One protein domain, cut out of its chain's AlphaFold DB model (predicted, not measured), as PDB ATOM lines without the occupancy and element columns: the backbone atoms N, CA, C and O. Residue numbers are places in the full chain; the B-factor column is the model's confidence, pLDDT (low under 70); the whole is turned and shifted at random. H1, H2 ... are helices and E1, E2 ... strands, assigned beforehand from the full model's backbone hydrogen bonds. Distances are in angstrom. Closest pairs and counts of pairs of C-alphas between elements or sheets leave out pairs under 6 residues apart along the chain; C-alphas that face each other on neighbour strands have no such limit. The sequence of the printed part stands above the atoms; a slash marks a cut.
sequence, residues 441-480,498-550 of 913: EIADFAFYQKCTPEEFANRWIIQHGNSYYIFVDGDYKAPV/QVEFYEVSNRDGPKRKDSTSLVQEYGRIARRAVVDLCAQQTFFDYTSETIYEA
ATOM      1  N   GLU A 441      91.304 124.145  83.353       95.31
ATOM      2  CA  GLU A 441      91.169 125.413  84.080       95.31
ATOM      3  C   GLU A 441      89.834 126.106  83.809       95.31
ATOM      4  O   GLU A 441      89.207 126.617  84.730       95.31
ATOM      5  N   ILE A 442      89.368 126.120  82.555       95.19
ATOM      6  CA  ILE A 442      88.062 126.706  82.218       95.19
ATOM      7  C   ILE A 442      86.929 125.931  82.909       95.19
ATOM      8  O   ILE A 442      85.963 126.544  83.370       95.19
ATOM      9  N   ALA A 443      87.044 124.604  83.011       94.44
ATOM     10  CA  ALA A 443      86.085 123.785  83.743       94.44
ATOM     11  C   ALA A 443      86.108 124.084  85.251       94.44
ATOM     12  O   ALA A 443      85.041 124.239  85.851       94.44
ATOM     13  N   ASP A 444      87.291 124.258  85.840       95.38
ATOM     14  CA  ASP A 444      87.450 124.664  87.238       95.38
ATOM     15  C   ASP A 444      86.854 126.055  87.486       95.38
ATOM     16  O   ASP A 444      86.105 126.253  88.444       95.38
ATOM     17  N   PHE A 445      87.108 127.019  86.596       95.44
ATOM     18  CA  PHE A 445      86.520 128.359  86.682       95.44
ATOM     19  C   PHE A 445      84.996 128.301  86.665       95.44
ATOM     20  O   PHE A 445      84.350 128.926  87.508       95.44
ATOM     21  N   ALA A 446      84.418 127.520  85.749       94.25
ATOM     22  CA  ALA A 446      82.977 127.320  85.682       94.25
ATOM     23  C   ALA A 446      82.437 126.680  86.973       94.25
ATOM     24  O   ALA A 446      81.448 127.165  87.530       94.25
ATOM     25  N   PHE A 447      83.130 125.668  87.508       93.19
ATOM     26  CA  PHE A 447      82.780 125.025  88.773       93.19
ATOM     27  C   PHE A 447      82.774 126.015  89.949       93.19
ATOM     28  O   PHE A 447      81.770 126.110  90.662       93.19
ATOM     29  N   TYR A 448      83.834 126.814  90.122       90.31
ATOM     30  CA  TYR A 448      83.911 127.828  91.185       90.31
ATOM     31  C   TYR A 448      82.865 128.937  91.017       90.31
ATOM     32  O   TYR A 448      82.298 129.416  92.001       90.31
ATOM     33  N   GLN A 449      82.537 129.286  89.772       91.00
ATOM     34  CA  GLN A 449      81.475 130.236  89.429       91.00
ATOM     35  C   GLN A 449      80.073 129.598  89.413       91.00
ATOM     36  O   GLN A 449      79.094 130.257  89.051       91.00
ATOM     37  N   LYS A 450      79.959 128.339  89.861       91.81
ATOM     38  CA  LYS A 450      78.711 127.577  90.013       91.81
ATOM     39  C   LYS A 450      77.896 127.507  88.718       91.81
ATOM     40  O   LYS A 450      76.678 127.691  88.733       91.81
ATOM     41  N   CYS A 451      78.564 127.257  87.597       92.94
ATOM     42  CA  CYS A 451      77.935 127.065  86.294       92.94
ATOM     43  C   CYS A 451      78.641 125.982  85.469       92.94
ATOM     44  O   CYS A 451      79.683 125.453  85.849       92.94
ATOM     45  N   THR A 452      78.057 125.642  84.325       93.94
ATOM     46  CA  THR A 452      78.691 124.759  83.334       93.94
ATOM     47  C   THR A 452      79.703 125.526  82.467       93.94
ATOM     48  O   THR A 452      79.580 126.751  82.336       93.94
ATOM     49  N   PRO A 453      80.699 124.859  81.849       93.88
ATOM     50  CA  PRO A 453      81.632 125.503  80.918       93.88
ATOM     51  C   PRO A 453      80.935 126.208  79.743       93.88
ATOM     52  O   PRO A 453      81.337 127.300  79.339       93.88
ATOM     53  N   GLU A 454      79.843 125.637  79.228       91.88
ATOM     54  CA  GLU A 454      79.050 126.222  78.143       91.88
ATOM     55  C   GLU A 454      78.347 127.513  78.582       91.88
ATOM     56  O   GLU A 454      78.318 128.506  77.851       91.88
ATOM     57  N   GLU A 455      77.799 127.530  79.798       91.00
ATOM     58  CA  GLU A 455      77.222 128.744  80.376       91.00
ATOM     59  C   GLU A 455      78.288 129.800  80.668       91.00
ATOM     60  O   GLU A 455      77.999 130.996  80.550       91.00
ATOM     61  N   PHE A 456      79.492 129.365  81.045       93.88
ATOM     62  CA  PHE A 456      80.631 130.224  81.344       93.88
ATOM     63  C   PHE A 456      81.218 130.899  80.099       93.88
ATOM     64  O   PHE A 456      81.713 132.019  80.197       93.88
ATOM     65  N   ALA A 457      81.088 130.293  78.915       92.31
ATOM     66  CA  ALA A 457      81.605 130.840  77.656       92.31
ATOM     67  C   ALA A 457      81.120 132.272  77.346       92.31
ATOM     68  O   ALA A 457      81.820 133.032  76.684       92.31
ATOM     69  N   ASN A 458      79.951 132.662  77.866       92.38
ATOM     70  CA  ASN A 458      79.401 134.015  77.729       92.38
ATOM     71  C   ASN A 458      79.550 134.857  79.008       92.38
ATOM     72  O   ASN A 458      78.843 135.842  79.172       92.38
ATOM     73  N   ARG A 459      80.382 134.455  79.970       95.00
ATOM     74  CA  ARG A 459      80.529 135.122  81.273       95.00
ATOM     75  C   ARG A 459      81.924 135.705  81.486       95.00
ATOM     76  O   ARG A 459      82.196 136.217  82.556       95.00
ATOM     77  N   TRP A 460      82.785 135.732  80.473       96.88
ATOM     78  CA  TRP A 460      84.095 136.386  80.571       96.88
ATOM     79  C   TRP A 460      83.996 137.882  80.875       96.88
ATOM     80  O   TRP A 460      84.901 138.456  81.480       96.88
ATOM     81  N   ILE A 461      82.895 138.520  80.467       97.81
ATOM     82  CA  ILE A 461      82.604 139.923  80.759       97.81
ATOM     83  C   ILE A 461      81.221 140.037  81.402       97.81
ATOM     84  O   ILE A 461      80.221 139.649  80.806       97.81
ATOM     85  N   ILE A 462      81.121 140.650  82.576       97.69
ATOM     86  CA  ILE A 462      79.830 141.006  83.175       97.69
ATOM     87  C   ILE A 462      79.652 142.518  83.108       97.69
ATOM     88  O   ILE A 462      80.469 143.280  83.618       97.69
ATOM     89  N   GLN A 463      78.575 142.975  82.480       97.31
ATOM     90  CA  GLN A 463      78.234 144.389  82.366       97.31
ATOM     91  C   GLN A 463      77.144 144.765  83.374       97.31
ATOM     92  O   GLN A 463      76.082 144.154  83.401       97.31
ATOM     93  N   HIS A 464      77.347 145.848  84.124       96.19
ATOM     94  CA  HIS A 464      76.305 146.507  84.914       96.19
ATOM     95  C   HIS A 464      76.292 148.013  84.609       96.19
ATOM     96  O   HIS A 464      77.077 148.806  85.142       96.19
ATOM     97  N   GLY A 465      75.403 148.427  83.703       93.94
ATOM     98  CA  GLY A 465      75.363 149.788  83.165       93.94
ATOM     99  C   GLY A 465      76.667 150.169  82.451       93.94
ATOM    100  O   GLY A 465      76.955 149.633  81.383       93.94
ATOM    101  N   ASN A 466      77.449 151.095  83.021       93.44
ATOM    102  CA  ASN A 466      78.730 151.554  82.455       93.44
ATOM    103  C   ASN A 466      79.965 150.904  83.102       93.44
ATOM    104  O   ASN A 466      81.089 151.293  82.778       93.44
ATOM    105  N   SER A 467      79.749 149.944  83.999       94.88
ATOM    106  CA  SER A 467      80.777 149.197  84.721       94.88
ATOM    107  C   SER A 467      80.901 147.791  84.135       94.88
ATOM    108  O   SER A 467      79.879 147.141  83.901       94.88
ATOM    109  N   TYR A 468      82.129 147.328  83.908       97.00
ATOM    110  CA  TYR A 468      82.412 146.025  83.308       97.00
ATOM    111  C   TYR A 468      83.390 145.245  84.179       97.00
ATOM    112  O   TYR A 468      84.468 145.748  84.483       97.00
ATOM    113  N   TYR A 469      83.017 144.029  84.550       97.62
ATOM    114  CA  TYR A 469      83.839 143.092  85.304       97.62
ATOM    115  C   TYR A 469      84.403 142.078  84.318       97.62
ATOM    116  O   TYR A 469      83.644 141.508  83.533       97.62
ATOM    117  N   ILE A 470      85.715 141.884  84.324       97.69
ATOM    118  CA  ILE A 470      86.390 140.982  83.388       97.69
ATOM    119  C   ILE A 470      86.944 139.816  84.191       97.69
ATOM    120  O   ILE A 470      87.656 140.028  85.173       97.69
ATOM    121  N   PHE A 471      86.581 138.603  83.786       97.06
ATOM    122  CA  PHE A 471      87.076 137.383  84.396       97.06
ATOM    123  C   PHE A 471      88.496 137.096  83.921       97.06
ATOM    124  O   PHE A 471      88.753 137.029  82.718       97.06
ATOM    125  N   VAL A 472      89.410 136.906  84.861       95.75
ATOM    126  CA  VAL A 472      90.802 136.570  84.585       95.75
ATOM    127  C   VAL A 472      91.403 135.895  85.811       95.75
ATOM    128  O   VAL A 472      91.273 136.360  86.937       95.75
ATOM    129  N   ASP A 473      92.080 134.782  85.560       92.44
ATOM    130  CA  ASP A 473      92.833 134.011  86.553       92.44
ATOM    131  C   ASP A 473      91.981 133.533  87.737       92.44
ATOM    132  O   ASP A 473      92.364 133.619  88.898       92.44
ATOM    133  N   GLY A 474      90.785 133.030  87.423       91.44
ATOM    134  CA  GLY A 474      89.882 132.438  88.404       91.44
ATOM    135  C   GLY A 474      88.922 133.417  89.079       91.44
ATOM    136  O   GLY A 474      88.011 132.956  89.759       91.44
ATOM    137  N   ASP A 475      89.047 134.731  88.879       93.62
ATOM    138  CA  ASP A 475      88.152 135.719  89.499       93.62
ATOM    139  C   ASP A 475      87.775 136.857  88.534       93.62
ATOM    140  O   ASP A 475      88.439 137.108  87.527       93.62
ATOM    141  N   TYR A 476      86.695 137.571  88.836       96.50
ATOM    142  CA  TYR A 476      86.387 138.831  88.171       96.50
ATOM    143  C   TYR A 476      87.149 139.976  88.829       96.50
ATOM    144  O   TYR A 476      87.015 140.235  90.025       96.50
ATOM    145  N   LYS A 477      87.884 140.736  88.018       93.94
ATOM    146  CA  LYS A 477      88.533 141.966  88.474       93.94
ATOM    147  C   LYS A 477      87.516 143.071  88.770       93.94
ATOM    148  O   LYS A 477      86.387 143.069  88.271       93.94
ATOM    149  N   ALA A 478      87.971 144.050  89.555       90.00
ATOM    150  CA  ALA A 478      87.241 145.275  89.857       90.00
ATOM    151  C   ALA A 478      86.702 145.953  88.579       90.00
ATOM    152  O   ALA A 478      87.336 145.886  87.518       90.00
ATOM    153  N   PRO A 479      85.537 146.621  88.657       95.00
ATOM    154  CA  PRO A 479      84.854 147.099  87.469       95.00
ATOM    155  C   PRO A 479      85.630 148.210  86.758       95.00
ATOM    156  O   PRO A 479      85.977 149.229  87.354       95.00
ATOM    157  N   VAL A 480      85.794 148.074  85.442       95.12
ATOM    158  CA  VAL A 480      86.348 149.123  84.578       95.12
ATOM    159  C   VAL A 480      85.234 149.933  83.906       95.12
ATOM    160  O   VAL A 480      84.167 149.390  83.599       95.12
ATOM    161  N   GLN A 498      90.045 131.360  72.540       87.69
ATOM    162  CA  GLN A 498      89.017 131.595  71.514       87.69
ATOM    163  C   GLN A 498      88.462 133.031  71.496       87.69
ATOM    164  O   GLN A 498      87.504 133.296  70.780       87.69
ATOM    165  N   VAL A 499      89.008 133.959  72.294       90.56
ATOM    166  CA  VAL A 499      88.538 135.358  72.266       90.56
ATOM    167  C   VAL A 499      89.194 136.092  71.100       90.56
ATOM    168  O   VAL A 499      90.417 136.238  71.043       90.56
ATOM    169  N   GLU A 500      88.372 136.608  70.191       91.38
ATOM    170  CA  GLU A 500      88.817 137.414  69.056       91.38
ATOM    171  C   GLU A 500      88.493 138.896  69.275       91.38
ATOM    172  O   GLU A 500      87.335 139.265  69.462       91.38
ATOM    173  N   PHE A 501      89.500 139.773  69.195       91.31
ATOM    174  CA  PHE A 501      89.337 141.226  69.407       91.31
ATOM    175  C   PHE A 501      89.140 142.045  68.124       91.31
ATOM    176  O   PHE A 501      88.914 143.260  68.183       91.31
ATOM    177  N   TYR A 502      89.268 141.404  66.966       91.25
ATOM    178  CA  TYR A 502      89.164 142.040  65.660       91.25
ATOM    179  C   TYR A 502      88.173 141.270  64.797       91.25
ATOM    180  O   TYR A 502      88.127 140.048  64.845       91.25
ATOM    181  N   GLU A 503      87.416 141.993  63.987       88.94
ATOM    182  CA  GLU A 503      86.541 141.448  62.957       88.94
ATOM    183  C   GLU A 503      87.148 141.727  61.587       88.94
ATOM    184  O   GLU A 503      87.661 142.821  61.325       88.94
ATOM    185  N   VAL A 504      87.079 140.751  60.686       82.69
ATOM    186  CA  VAL A 504      87.535 140.934  59.309       82.69
ATOM    187  C   VAL A 504      86.413 141.590  58.503       82.69
ATOM    188  O   VAL A 504      85.412 140.959  58.174       82.69
ATOM    189  N   SER A 505      86.581 142.872  58.167       79.62
ATOM    190  CA  SER A 505      85.724 143.552  57.192       79.62
ATOM    191  C   SER A 505      86.160 143.167  55.778       79.62
ATOM    192  O   SER A 505      87.325 143.330  55.417       79.62
ATOM    193  N   ASN A 506      85.206 142.750  54.939       74.00
ATOM    194  CA  ASN A 506      85.439 142.439  53.521       74.00
ATOM    195  C   ASN A 506      86.008 143.620  52.701       74.00
ATOM    196  O   ASN A 506      86.416 143.417  51.558       74.00
ATOM    197  N   ARG A 507      85.998 144.853  53.232       73.62
ATOM    198  CA  ARG A 507      86.475 146.058  52.527       73.62
ATOM    199  C   ARG A 507      87.644 146.772  53.203       73.62
ATOM    200  O   ARG A 507      88.482 147.307  52.489       73.62
ATOM    201  N   ASP A 508      87.722 146.744  54.533       70.25
ATOM    202  CA  ASP A 508      88.594 147.658  55.295       70.25
ATOM    203  C   ASP A 508      89.641 146.937  56.164       70.25
ATOM    204  O   ASP A 508      90.310 147.564  56.986       70.25
ATOM    205  N   GLY A 509      89.805 145.621  55.988       79.31
ATOM    206  CA  GLY A 509      90.746 144.820  56.769       79.31
ATOM    207  C   GLY A 509      90.264 144.554  58.205       79.31
ATOM    208  O   GLY A 509      89.062 144.625  58.479       79.31
ATOM    209  N   PRO A 510      91.174 144.188  59.128       84.38
ATOM    210  CA  PRO A 510      90.820 143.883  60.510       84.38
ATOM    211  C   PRO A 510      90.388 145.153  61.257       84.38
ATOM    212  O   PRO A 510      91.185 146.057  61.518       84.38
ATOM    213  N   LYS A 511      89.112 145.205  61.640       89.31
ATOM    214  CA  LYS A 511      88.514 146.274  62.441       89.31
ATOM    215  C   LYS A 511      88.440 145.827  63.898       89.31
ATOM    216  O   LYS A 511      88.067 144.699  64.181       89.31
ATOM    217  N   ARG A 512      88.785 146.704  64.844       89.31
ATOM    218  CA  ARG A 512      88.627 146.403  66.278       89.31
ATOM    219  C   ARG A 512      87.150 146.241  66.633       89.31
ATOM    220  O   ARG A 512      86.347 147.083  66.220       89.31
ATOM    221  N   LYS A 513      86.830 145.225  67.437       92.06
ATOM    222  CA  LYS A 513      85.504 145.078  68.049       92.06
ATOM    223  C   LYS A 513      85.224 146.250  68.979       92.06
ATOM    224  O   LYS A 513      86.122 146.729  69.677       92.06
ATOM    225  N   ASP A 514      83.988 146.731  68.973       91.50
ATOM    226  CA  ASP A 514      83.551 147.717  69.952       91.50
ATOM    227  C   ASP A 514      83.132 147.037  71.268       91.50
ATOM    228  O   ASP A 514      83.042 145.812  71.370       91.50
ATOM    229  N   SER A 515      82.897 147.839  72.308       91.25
ATOM    230  CA  SER A 515      82.479 147.333  73.622       91.25
ATOM    231  C   SER A 515      81.204 146.492  73.554       91.25
ATOM    232  O   SER A 515      81.063 145.537  74.308       91.25
ATOM    233  N   THR A 516      80.275 146.857  72.667       93.44
ATOM    234  CA  THR A 516      78.984 146.180  72.518       93.44
ATOM    235  C   THR A 516      79.177 144.783  71.940       93.44
ATOM    236  O   THR A 516      78.640 143.826  72.485       93.44
ATOM    237  N   SER A 517      79.992 144.666  70.893       93.88
ATOM    238  CA  SER A 517      80.290 143.404  70.212       93.88
ATOM    239  C   SER A 517      81.033 142.447  71.147       93.88
ATOM    240  O   SER A 517      80.665 141.283  71.254       93.88
ATOM    241  N   LEU A 518      81.996 142.957  71.931       94.31
ATOM    242  CA  LEU A 518      82.693 142.151  72.944       94.31
ATOM    243  C   LEU A 518      81.744 141.585  74.009       94.31
ATOM    244  O   LEU A 518      81.852 140.415  74.360       94.31
ATOM    245  N   VAL A 519      80.814 142.391  74.529       95.12
ATOM    246  CA  VAL A 519      79.845 141.920  75.533       95.12
ATOM    247  C   VAL A 519      78.816 140.982  74.914       95.12
ATOM    248  O   VAL A 519      78.400 140.035  75.565       95.12
ATOM    249  N   GLN A 520      78.399 141.226  73.671       95.06
ATOM    250  CA  GLN A 520      77.448 140.362  72.980       95.06
ATOM    251  C   GLN A 520      78.016 138.957  72.740       95.06
ATOM    252  O   GLN A 520      77.269 137.987  72.827       95.06
ATOM    253  N   GLU A 521      79.312 138.855  72.441       94.62
ATOM    254  CA  GLU A 521      79.978 137.577  72.185       94.62
ATOM    255  C   GLU A 521      80.466 136.869  73.450       94.62
ATOM    256  O   GLU A 521      80.341 135.653  73.545       94.62
ATOM    257  N   TYR A 522      81.041 137.604  74.406       96.00
ATOM    258  CA  TYR A 522      81.755 137.009  75.545       96.00
ATOM    259  C   TYR A 522      81.158 137.383  76.902       96.00
ATOM    260  O   TYR A 522      81.742 137.058  77.939       96.00
ATOM    261  N   GLY A 523      80.034 138.100  76.926       95.81
ATOM    262  CA  GLY A 523      79.525 138.704  78.146       95.81
ATOM    263  C   GLY A 523      78.044 138.509  78.460       95.81
ATOM    264  O   GLY A 523      77.219 138.076  77.652       95.81
ATOM    265  N   ARG A 524      77.705 138.866  79.701       96.25
ATOM    266  CA  ARG A 524      76.340 138.933  80.231       96.25
ATOM    267  C   ARG A 524      76.071 140.272  80.889       96.25
ATOM    268  O   ARG A 524      76.969 140.944  81.385       96.25
ATOM    269  N   ILE A 525      74.796 140.642  80.918       96.81
ATOM    270  CA  ILE A 525      74.323 141.848  81.590       96.81
ATOM    271  C   ILE A 525      73.803 141.449  82.970       96.81
ATOM    272  O   ILE A 525      72.897 140.626  83.078       96.81
ATOM    273  N   ALA A 526      74.361 142.049  84.017       97.00
ATOM    274  CA  ALA A 526      73.826 141.989  85.366       97.00
ATOM    275  C   ALA A 526      72.775 143.092  85.554       97.00
ATOM    276  O   ALA A 526      73.008 144.255  85.208       97.00
ATOM    277  N   ARG A 527      71.631 142.755  86.158       96.69
ATOM    278  CA  ARG A 527      70.604 143.738  86.551       96.69
ATOM    279  C   ARG A 527      70.997 144.522  87.790       96.69
ATOM    280  O   ARG A 527      70.505 145.630  87.990       96.69
ATOM    281  N   ARG A 528      71.830 143.930  88.647       96.00
ATOM    282  CA  ARG A 528      72.265 144.521  89.914       96.00
ATOM    283  C   ARG A 528      73.747 144.255  90.141       96.00
ATOM    284  O   ARG A 528      74.256 143.201  89.773       96.00
ATOM    285  N   ALA A 529      74.407 145.195  90.805       96.38
ATOM    286  CA  ALA A 529      75.733 145.007  91.374       96.38
ATOM    287  C   ALA A 529      75.682 145.256  92.883       96.38
ATOM    288  O   ALA A 529      75.203 146.307  93.335       96.38
ATOM    289  N   VAL A 530      76.167 144.285  93.649       97.19
ATOM    290  CA  VAL A 530      76.308 144.362  95.103       97.19
ATOM    291  C   VAL A 530      77.781 144.204  95.423       97.19
ATOM    292  O   VAL A 530      78.404 143.236  95.012       97.19
ATOM    293  N   VAL A 531      78.331 145.151  96.166       97.75
ATOM    294  CA  VAL A 531      79.674 145.026  96.723       97.75
ATOM    295  C   VAL A 531      79.509 144.397  98.099       97.75
ATOM    296  O   VAL A 531      78.889 145.005  98.965       97.75
ATOM    297  N   ASP A 532      79.962 143.165  98.300       97.44
ATOM    298  CA  ASP A 532      79.757 142.420  99.544       97.44
ATOM    299  C   ASP A 532      81.093 142.224 100.259       97.44
ATOM    300  O   ASP A 532      81.919 141.415  99.847       97.44
ATOM    301  N   LEU A 533      81.289 142.940 101.369       96.88
ATOM    302  CA  LEU A 533      82.498 142.839 102.191       96.88
ATOM    303  C   LEU A 533      82.722 141.417 102.732       96.88
ATOM    304  O   LEU A 533      83.840 141.086 103.106       96.88
ATOM    305  N   CYS A 534      81.679 140.584 102.802       96.06
ATOM    306  CA  CYS A 534      81.782 139.207 103.286       96.06
ATOM    307  C   CYS A 534      82.259 138.238 102.195       96.06
ATOM    308  O   CYS A 534      82.739 137.146 102.513       96.06
ATOM    309  N   ALA A 535      82.093 138.598 100.918       95.25
ATOM    310  CA  ALA A 535      82.464 137.736  99.808       95.25
ATOM    311  C   ALA A 535      83.991 137.583  99.739       95.25
ATOM    312  O   ALA A 535      84.735 138.540  99.928       95.25
ATOM    313  N   GLN A 536      84.448 136.354  99.494       94.00
ATOM    314  CA  GLN A 536      85.876 136.026  99.370       94.00
ATOM    315  C   GLN A 536      86.344 135.952  97.912       94.00
ATOM    316  O   GLN A 536      87.532 135.817  97.658       94.00
ATOM    317  N   GLN A 537      85.408 136.025  96.970       93.50
ATOM    318  CA  GLN A 537      85.645 135.982  95.533       93.50
ATOM    319  C   GLN A 537      84.510 136.736  94.843       93.50
ATOM    320  O   GLN A 537      83.367 136.694  95.323       93.50
ATOM    321  N   THR A 538      84.804 137.414  93.737       95.81
ATOM    322  CA  THR A 538      83.763 138.045  92.931       95.81
ATOM    323  C   THR A 538      83.067 136.981  92.085       95.81
ATOM    324  O   THR A 538      83.693 136.145  91.434       95.81
ATOM    325  N   PHE A 539      81.737 136.985  92.079       94.81
ATOM    326  CA  PHE A 539      80.979 136.000  91.309       94.81
ATOM    327  C   PHE A 539      79.673 136.564  90.769       94.81
ATOM    328  O   PHE A 539      79.086 137.500  91.320       94.81
ATOM    329  N   PHE A 540      79.205 135.968  89.676       96.00
ATOM    330  CA  PHE A 540      77.936 136.320  89.050       96.00
ATOM    331  C   PHE A 540      76.872 135.271  89.369       96.00
ATOM    332  O   PHE A 540      76.956 134.129  88.916       96.00
ATOM    333  N   ASP A 541      75.843 135.666  90.119       94.44
ATOM    334  CA  ASP A 541      74.676 134.822  90.358       94.44
ATOM    335  C   ASP A 541      73.685 134.965  89.201       94.44
ATOM    336  O   ASP A 541      73.034 135.999  89.023       94.44
ATOM    337  N   TYR A 542      73.554 133.888  88.431       90.88
ATOM    338  CA  TYR A 542      72.657 133.822  87.284       90.88
ATOM    339  C   TYR A 542      71.179 133.925  87.677       90.88
ATOM    340  O   TYR A 542      70.398 134.540  86.957       90.88
ATOM    341  N   THR A 543      70.792 133.372  88.830       92.31
ATOM    342  CA  THR A 543      69.380 133.306  89.245       92.31
ATOM    343  C   THR A 543      68.844 134.691  89.575       92.31
ATOM    344  O   THR A 543      67.721 135.040  89.212       92.31
ATOM    345  N   SER A 544      69.656 135.496  90.260       94.19
ATOM    346  CA  SER A 544      69.311 136.872  90.619       94.19
ATOM    347  C   SER A 544      69.803 137.909  89.603       94.19
ATOM    348  O   SER A 544      69.563 139.104  89.798       94.19
ATOM    349  N   GLU A 545      70.502 137.476  88.546       96.25
ATOM    350  CA  GLU A 545      71.232 138.318  87.587       96.25
ATOM    351  C   GLU A 545      72.057 139.417  88.291       96.25
ATOM    352  O   GLU A 545      72.057 140.587  87.887       96.25
ATOM    353  N   THR A 546      72.721 139.054  89.392       96.44
ATOM    354  CA  THR A 546      73.463 139.979  90.259       96.44
ATOM    355  C   THR A 546      74.943 139.626  90.267       96.44
ATOM    356  O   THR A 546      75.315 138.483  90.523       96.44
ATOM    357  N   ILE A 547      75.799 140.619  90.020       96.94
ATOM    358  CA  ILE A 547      77.236 140.493  90.275       96.94
ATOM    359  C   ILE A 547      77.518 140.869  91.733       96.94
ATOM    360  O   ILE A 547      77.135 141.953  92.186       96.94
ATOM    361  N   TYR A 548      78.159 139.956  92.458       96.81
ATOM    362  CA  TYR A 548      78.650 140.165  93.813       96.81
ATOM    363  C   TYR A 548      80.149 140.428  93.750       96.81
ATOM    364  O   TYR A 548      80.921 139.510  93.506       96.81
ATOM    365  N   GLU A 549      80.542 141.683  93.941       97.00
ATOM    366  CA  GLU A 549      81.937 142.116  94.030       97.00
ATOM    367  C   GLU A 549      82.472 141.817  95.430       97.00
ATOM    368  O   GLU A 549      81.849 142.216  96.417       97.00
ATOM    369  N   ALA A 550      83.610 141.129  95.507       96.50
ATOM    370  CA  ALA A 550      84.360 140.887  96.735       96.50
ATOM    371  C   ALA A 550      85.499 141.915  96.845       96.50
ATOM    372  O   ALA A 550      86.588 141.674  96.326       96.50
TER     373      ALA A 550
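What this domain is: This is residues 441 to 480 and 498 to 550 of the 913 residues of an uncharacterized protein of Candidatus Woesebacteria bacterium (UniProt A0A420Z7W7). Two small three-stranded sheets, E2 E1 E5 and E6 E8 E7, stand face to face as a sandwich with their strands crossed, and H3 packs on the face of the first sheet that is turned away from the second. Beyond H3 the hairpin E3 and E4 makes one far end of the long axis, while H1 and H2 form a touching pair to one side, on neither sheet. The 93 printed residues include three named helices and eight named strands, in the order H1 H2 E1 E2 E3 E4 H3 E5 E6 E7 E8, class mixed. Both three-stranded sheets are mixed, and E3 and E4 are antiparallel. The whole is only just compact, close to loose, with a radius of gyration of the C-alphas of 14.3 A, and elongated, spanning 51 by 28 by 21 A.

Where its parts are: In the first sheet, E2 is residues 467 to 472, 16.1 A long, E1 is 461 to 464, 10.0 A, and E5 is 523 to 525, 7.0 A. In the second, E6 is 528 to 532, 12.4 A, E8 is 546 to 549, 9.5 A, and E7 is 539 to 541, 6.5 A. C-alpha 549 is at (81.937, 142.116, 94.030). H3 is 515 to 522, 10.5 A; E3 is 502 to 505, 9.3 A, and E4 is 509 to 512, 9.9 A. H1 is 441 to 448, 10.4 A, beginning with C-alpha 441 at (91.169, 125.413, 84.080), and H2 is 453 to 456, 4.8 A.

How they stand to each other: E1 is antiparallel to E2, with N 462 and O 469 2.8 A apart, and parallel to E5, with N 463 and O 524 2.8 A apart. In the other sheet E8 is parallel to E6, N 530 and O 547 at 2.9 A, and antiparallel to E7, N 548 and O 539 at 2.9 A. The two sheets' strands stand at 68 degrees to each other; E5 runs on into E6 at 97 degrees. H3 is on the sheet E2 E1 E5 at a height over the sheet of 7.3 A, and only just stands up from it, rising 40.4 degrees. Its closest C-alphas to E1 are those of Tyr 522 and Ile 461, 6.0 A. E3 and E4 form a hairpin, N 503 and O 511 at 2.8 A. H1 and H2 touch, closest at the C-alphas of Ala 446 and Pro 453, 5.3 A. Each O i to N i+4 pair in H1 and H3 is within hydrogen-bond range; H2 is too short for such a pair.

The domain as a whole: The C-alphas farthest apart are those of Arg 507 and Cys 534, 51.4 A. Residues 481 to 497 are not printed, and C-alphas 480 and 498 are 22.0 A apart across the cut. Of the links that are printed whole, none is long. The mean pLDDT of the printed part is 93.1, and no printed residue is under 70.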